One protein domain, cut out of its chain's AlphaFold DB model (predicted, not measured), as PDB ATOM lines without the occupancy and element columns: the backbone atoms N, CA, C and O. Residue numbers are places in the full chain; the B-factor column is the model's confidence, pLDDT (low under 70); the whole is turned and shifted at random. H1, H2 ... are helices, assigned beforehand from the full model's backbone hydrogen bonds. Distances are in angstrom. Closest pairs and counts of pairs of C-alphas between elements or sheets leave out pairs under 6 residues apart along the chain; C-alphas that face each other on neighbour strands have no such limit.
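AT A GLANCE: This is residues 235 to 286 of the 592 residues of the protein "Wobble nucleotide-excising tRNase" of Candidatus Kentron sp. LPFa (UniProt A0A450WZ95). Three helices and one long link make a small ring: H2 and H3 form two sides, the short H1 bridges one end, and unnamed residues 262 to 274 close the other. The printed part has 52 residues with three named helices, H1, H2 and H3 in chain order, and no named strand; its class is all helix. It is compact, with a radius of gyration of the C-alphas of 10.5 A, and spans 25 by 19 by 18 A.

HOW THE PARTS SIT: H1, residues 240 to 246, and H2, residues 249 to 261, are close but not clearly touching, the closest C-alphas being Ile 243 and Ser 249 at 5.7 A; they run opposite ways at a steep tilt of 61 degrees. H3, residues 275 to 284, is close to H2 but not clearly touching, closest at the C-alphas of Arg 256 and Leu 281, 7.4 A; the tilt is steep, 47 degrees, opposite ways. Every O i to N i+4 pair is within hydrogen-bond range in H1 and H3, and 7 of 9 in H2.

IN THESE COORDINATES: H1 begins at C-alpha 240 (21.769, 39.464, 42.969) and is 10.0 A long. H2 measures 18.9 A and H3 14.2 A, ending at C-alpha 284 (19.307, 40.599, 49.372).

THE WHOLE: The farthest C-alphas, Lys 245 and Glu 263, are 27.3 A apart. The H2 to H3 link is long, the printed part has no cut, and no printed residue is under 70 in pLDDT.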
ATOM      1  N   ASP A 235      22.767  35.432  47.331       78.19
ATOM      2  CA  ASP A 235      22.948  35.118  45.898       78.19
ATOM      3  C   ASP A 235      21.642  34.657  45.201       78.19
ATOM      4  O   ASP A 235      21.557  34.681  43.976       78.19
ATOM      5  N   ASP A 236      20.632  34.243  45.972       78.00
ATOM      6  CA  ASP A 236      19.389  33.607  45.499       78.00
ATOM      7  C   ASP A 236      18.200  34.585  45.548       78.00
ATOM      8  O   ASP A 236      17.208  34.369  46.248       78.00
ATOM      9  N   VAL A 237      18.382  35.736  44.892       82.44
ATOM     10  CA  VAL A 237      17.386  36.809  44.745       82.44
ATOM     11  C   VAL A 237      17.538  37.436  43.356       82.44
ATOM     12  O   VAL A 237      18.663  37.609  42.884       82.44
ATOM     13  N   ASP A 238      16.440  37.839  42.715       80.44
ATOM     14  CA  ASP A 238      16.410  38.304  41.314       80.44
ATOM     15  C   ASP A 238      17.429  39.413  40.985       80.44
ATOM     16  O   ASP A 238      17.986  39.467  39.886       80.44
ATOM     17  N   ILE A 239      17.719  40.298  41.942       83.62
ATOM     18  CA  ILE A 239      18.660  41.412  41.756       83.62
ATOM     19  C   ILE A 239      20.137  41.009  41.928       83.62
ATOM     20  O   ILE A 239      21.028  41.738  41.485       83.62
ATOM     21  N   ALA A 240      20.425  39.856  42.541       85.69
ATOM     22  CA  ALA A 240      21.769  39.464  42.969       85.69
ATOM     23  C   ALA A 240      22.745  39.280  41.796       85.69
ATOM     24  O   ALA A 240      23.890  39.736  41.858       85.69
ATOM     25  N   ALA A 241      22.288  38.684  40.687       84.88
ATOM     26  CA  ALA A 241      23.121  38.431  39.510       84.88
ATOM     27  C   ALA A 241      23.708  39.723  38.915       84.88
ATOM     28  O   ALA A 241      24.878  39.766  38.520       84.88
ATOM     29  N   MET A 242      22.915  40.800  38.887       86.38
ATOM     30  CA  MET A 242      23.360  42.105  38.397       86.38
ATOM     31  C   MET A 242      24.345  42.761  39.367       86.38
ATOM     32  O   MET A 242      25.373  43.276  38.930       86.38
ATOM     33  N   ILE A 243      24.064  42.698  40.670       87.12
ATOM     34  CA  ILE A 243      24.918  43.288  41.710       87.12
ATOM     35  C   ILE A 243      26.297  42.626  41.729       87.12
ATOM     36  O   ILE A 243      27.323  43.302  41.799       87.12
ATOM     37  N   LYS A 244      26.327  41.298  41.582       85.00
ATOM     38  CA  LYS A 244      27.552  40.500  41.492       85.00
ATOM     39  C   LYS A 244      28.358  40.818  40.236       85.00
ATOM     40  O   LYS A 244      29.576  40.938  40.310       85.00
ATOM     41  N   LYS A 245      27.689  40.993  39.090       86.44
ATOM     42  CA  LYS A 245      28.339  41.360  37.820       86.44
ATOM     43  C   LYS A 245      28.973  42.752  37.868       86.44
ATOM     44  O   LYS A 245      30.034  42.947  37.284       86.44
ATOM     45  N   LEU A 246      28.308  43.712  38.510       87.50
ATOM     46  CA  LEU A 246      28.775  45.099  38.619       87.50
ATOM     47  C   LEU A 246      29.701  45.339  39.821       87.50
ATOM     48  O   LEU A 246      30.226  46.441  39.954       87.50
ATOM     49  N   ASP A 247      29.870  44.338  40.688       85.31
ATOM     50  CA  ASP A 247      30.619  44.408  41.948       85.31
ATOM     51  C   ASP A 247      30.229  45.622  42.816       85.31
ATOM     52  O   ASP A 247      31.059  46.269  43.452       85.31
ATOM     53  N   ASN A 248      28.935  45.964  42.826       88.19
ATOM     54  CA  ASN A 248      28.424  47.218  43.391       88.19
ATOM     55  C   ASN A 248      27.540  47.018  44.637       88.19
ATOM     56  O   ASN A 248      26.728  47.883  44.967       88.19
ATOM     57  N   SER A 249      27.710  45.906  45.364       88.25
ATOM     58  CA  SER A 249      26.900  45.564  46.550       88.25
ATOM     59  C   SER A 249      26.895  46.667  47.617       88.25
ATOM     60  O   SER A 249      25.849  46.972  48.186       88.25
ATOM     61  N   ASP A 250      28.039  47.313  47.863       87.81
ATOM     62  CA  ASP A 250      28.141  48.424  48.821       87.81
ATOM     63  C   ASP A 250      27.395  49.682  48.356       87.81
ATOM     64  O   ASP A 250      26.788  50.387  49.166       87.81
ATOM     65  N   TRP A 251      27.387  49.946  47.047       89.38
ATOM     66  CA  TRP A 251      26.622  51.047  46.465       89.38
ATOM     67  C   TRP A 251      25.116  50.789  46.569       89.38
ATOM     68  O   TRP A 251      24.375  51.681  46.980       89.38
ATOM     69  N   VAL A 252      24.665  49.559  46.292       88.94
ATOM     70  CA  VAL A 252      23.253  49.171  46.461       88.94
ATOM     71  C   VAL A 252      22.830  49.285  47.923       88.94
ATOM     72  O   VAL A 252      21.749  49.796  48.211       88.94
ATOM     73  N   ARG A 253      23.699  48.893  48.862       87.38
ATOM     74  CA  ARG A 253      23.456  49.040  50.303       87.38
ATOM     75  C   ARG A 253      23.271  50.498  50.707       87.38
ATOM     76  O   ARG A 253      22.332  50.815  51.432       87.38
ATOM     77  N   ALA A 254      24.144  51.385  50.231       86.38
ATOM     78  CA  ALA A 254      24.005  52.820  50.468       86.38
ATOM     79  C   ALA A 254      22.703  53.361  49.849       86.38
ATOM     80  O   ALA A 254      21.960  54.091  50.505       86.38
ATOM     81  N   GLY A 255      22.388  52.938  48.620       88.06
ATOM     82  CA  GLY A 255      21.159  53.279  47.902       88.06
ATOM     83  C   GLY A 255      19.880  52.839  48.618       88.06
ATOM     84  O   GLY A 255      18.906  53.589  48.628       88.06
ATOM     85  N   ARG A 256      19.887  51.669  49.275       86.88
ATOM     86  CA  ARG A 256      18.738  51.124  50.022       86.88
ATOM     87  C   ARG A 256      18.232  52.083  51.098       86.88
ATOM     88  O   ARG A 256      17.026  52.215  51.264       86.88
ATOM     89  N   SER A 257      19.130  52.780  51.795       85.62
ATOM     90  CA  SER A 257      18.742  53.763  52.816       85.62
ATOM     91  C   SER A 257      17.924  54.919  52.217       85.62
ATOM     92  O   SER A 257      16.854  55.271  52.719       85.62
ATOM     93  N   PHE A 258      18.384  55.457  51.083       87.81
ATOM     94  CA  PHE A 258      17.678  56.520  50.363       87.81
ATOM     95  C   PHE A 258      16.352  56.032  49.777       87.81
ATOM     96  O   PHE A 258      15.351  56.733  49.858       87.81
ATOM     97  N   TYR A 259      16.329  54.813  49.240       87.56
ATOM     98  CA  TYR A 259      15.125  54.187  48.700       87.56
ATOM     99  C   TYR A 259      14.040  53.965  49.769       87.56
ATOM    100  O   TYR A 259      12.879  54.288  49.534       87.56
ATOM    101  N   ASN A 260      14.418  53.491  50.962       84.50
ATOM    102  CA  ASN A 260      13.483  53.307  52.078       84.50
ATOM    103  C   ASN A 260      12.906  54.642  52.573       84.50
ATOM    104  O   ASN A 260      11.734  54.709  52.923       84.50
ATOM    105  N   THR A 261      13.720  55.702  52.584       87.50
ATOM    106  CA  THR A 261      13.277  57.055  52.968       87.50
ATOM    107  C   THR A 261      12.312  57.651  51.940       87.50
ATOM    108  O   THR A 261      11.426  58.416  52.299       87.50
ATOM    109  N   ASN A 262      12.463  57.285  50.665       86.81
ATOM    110  CA  ASN A 262      11.659  57.785  49.551       86.81
ATOM    111  C   ASN A 262      10.408  56.924  49.270       86.81
ATOM    112  O   ASN A 262       9.957  56.840  48.129       86.81
ATOM    113  N   GLU A 263       9.899  56.225  50.292       85.12
ATOM    114  CA  GLU A 263       8.622  55.488  50.295       85.12
ATOM    115  C   GLU A 263       8.399  54.544  49.091       85.12
ATOM    116  O   GLU A 263       7.287  54.381  48.596       85.12
ATOM    117  N   GLY A 264       9.456  53.875  48.611       79.81
ATOM    118  CA  GLY A 264       9.361  52.898  47.512       79.81
ATOM    119  C   GLY A 264       9.492  53.487  46.101       79.81
ATOM    120  O   GLY A 264       9.369  52.757  45.109       79.81
ATOM    121  N   VAL A 265       9.805  54.779  45.983       86.38
ATOM    122  CA  VAL A 265      10.163  55.433  44.718       86.38
ATOM    123  C   VAL A 265      11.679  55.390  44.520       86.38
ATOM    124  O   VAL A 265      12.460  55.736  45.412       86.38
ATOM    125  N   CYS A 266      12.129  54.979  43.331       86.62
ATOM    126  CA  CYS A 266      13.554  54.865  43.029       86.62
ATOM    127  C   CYS A 266      14.256  56.238  43.112       86.62
ATOM    128  O   CYS A 266      13.895  57.139  42.354       86.62
ATOM    129  N   PRO A 267      15.309  56.408  43.936       85.19
ATOM    130  CA  PRO A 267      15.980  57.701  44.107       85.19
ATOM    131  C   PRO A 267      16.792  58.156  42.879       85.19
ATOM    132  O   PRO A 267      17.244  59.296  42.839       85.19
ATOM    133  N   PHE A 268      16.987  57.291  41.876       86.81
ATOM    134  CA  PHE A 268      17.750  57.611  40.664       86.81
ATOM    135  C   PHE A 268      16.852  57.987  39.485       86.81
ATOM    136  O   PHE A 268      16.990  59.072  38.931       86.81
ATOM    137  N   CYS A 269      15.931  57.098  39.094       89.38
ATOM    138  CA  CYS A 269      15.037  57.342  37.957       89.38
ATOM    139  C   CYS A 269      13.697  57.979  38.347       89.38
ATOM    140  O   CYS A 269      12.935  58.336  37.456       89.38
ATOM    141  N   GLN A 270      13.413  58.117  39.649       86.94
ATOM    142  CA  GLN A 270      12.196  58.733  40.200       86.94
ATOM    143  C   GLN A 270      10.888  58.020  39.814       86.94
ATOM    144  O   GLN A 270       9.808  58.588  39.931       86.94
ATOM    145  N   GLN A 271      10.973  56.763  39.371       88.25
ATOM    146  CA  GLN A 271       9.812  55.929  39.061       88.25
ATOM    147  C   GLN A 271       9.393  55.087  40.272       88.25
ATOM    148  O   GLN A 271      10.237  54.667  41.075       88.25
ATOM    149  N   GLU A 272       8.092  54.808  40.378       86.12
ATOM    150  CA  GLU A 272       7.559  53.823  41.320       86.12
ATOM    151  C   GLU A 272       8.122  52.432  41.014       86.12
ATOM    152  O   GLU A 272       8.235  52.021  39.856       86.12
ATOM    153  N   THR A 273       8.482  51.697  42.063       86.25
ATOM    154  CA  THR A 273       9.023  50.341  41.926       86.25
ATOM    155  C   THR A 273       7.978  49.289  42.284       86.25
ATOM    156  O   THR A 273       7.054  49.527  43.059       86.25
ATOM    157  N   THR A 274       8.108  48.094  41.708       86.94
ATOM    158  CA  THR A 274       7.182  46.997  42.001       86.94
ATOM    159  C   THR A 274       7.409  46.452  43.412       86.94
ATOM    160  O   THR A 274       8.529  46.446  43.927       86.94
ATOM    161  N   LYS A 275       6.354  45.898  44.025       83.25
ATOM    162  CA  LYS A 275       6.462  45.226  45.334       83.25
ATOM    163  C   LYS A 275       7.513  44.105  45.336       83.25
ATOM    164  O   LYS A 275       8.221  43.946  46.324       83.25
ATOM    165  N   GLY A 276       7.657  43.380  44.222       85.50
ATOM    166  CA  GLY A 276       8.669  42.328  44.064       85.50
ATOM    167  C   GLY A 276      10.110  42.853  44.069       85.50
ATOM    168  O   GLY A 276      10.988  42.217  44.648       85.50
ATOM    169  N   PHE A 277      10.357  44.044  43.507       86.38
ATOM    170  CA  PHE A 277      11.666  44.698  43.591       86.38
ATOM    171  C   PHE A 277      11.997  45.113  45.030       86.38
ATOM    172  O   PHE A 277      13.089  44.820  45.513       86.38
ATOM    173  N   ALA A 278      11.047  45.738  45.735       84.06
ATOM    174  CA  ALA A 278      11.222  46.128  47.136       84.06
ATOM    175  C   ALA A 278      11.505  44.914  48.040       84.06
ATOM    176  O   ALA A 278      12.376  44.966  48.910       84.06
ATOM    177  N   GLN A 279      10.796  43.805  47.809       85.00
ATOM    178  CA  GLN A 279      11.025  42.538  48.501       85.00
ATOM    179  C   GLN A 279      12.424  41.986  48.199       85.00
ATOM    180  O   GLN A 279      13.181  41.726  49.129       85.00
ATOM    181  N   SER A 280      12.812  41.921  46.922       86.62
ATOM    182  CA  SER A 280      14.143  41.464  46.502       86.62
ATOM    183  C   SER A 280      15.277  42.308  47.101       86.62
ATOM    184  O   SER A 280      16.293  41.776  47.539       86.62
ATOM    185  N   LEU A 281      15.108  43.633  47.173       85.56
ATOM    186  CA  LEU A 281      16.099  44.538  47.762       85.56
ATOM    187  C   LEU A 281      16.267  44.327  49.272       85.56
ATOM    188  O   LEU A 281      17.372  44.476  49.793       85.56
ATOM    189  N   ASN A 282      15.188  43.977  49.973       83.44
ATOM    190  CA  ASN A 282      15.241  43.655  51.395       83.44
ATOM    191  C   ASN A 282      15.796  42.251  51.653       83.44
ATOM    192  O   ASN A 282      16.616  42.099  52.552       83.44
ATOM    193  N   GLU A 283      15.408  41.254  50.855       85.62
ATOM    194  CA  GLU A 283      15.892  39.870  50.968       85.62
ATOM    195  C   GLU A 283      17.368  39.716  50.589       85.62
ATOM    196  O   GLU A 283      18.045  38.826  51.102       85.62
ATOM    197  N   TYR A 284      17.889  40.590  49.721       86.31
ATOM    198  CA  TYR A 284      19.307  40.599  49.372       86.31
ATOM    199  C   TYR A 284      20.196  40.900  50.590       86.31
ATOM    200  O   TYR A 284      21.260  40.305  50.724       86.31
ATOM    201  N   PHE A 285      19.773  41.763  51.518       85.56
ATOM    202  CA  PHE A 285      20.509  42.046  52.760       85.56
ATOM    203  C   PHE A 285      19.870  41.308  53.939       85.56
ATOM    204  O   PHE A 285      19.127  41.890  54.731       85.56
ATOM    205  N   ASP A 286      20.148  40.010  54.012       83.75
ATOM    206  CA  ASP A 286      19.582  39.091  54.996       83.75
ATOM    207  C   ASP A 286      20.264  39.164  56.380       83.75
ATOM    208  O   ASP A 286      21.176  39.955  56.641       83.75
TER     209      ASP A 286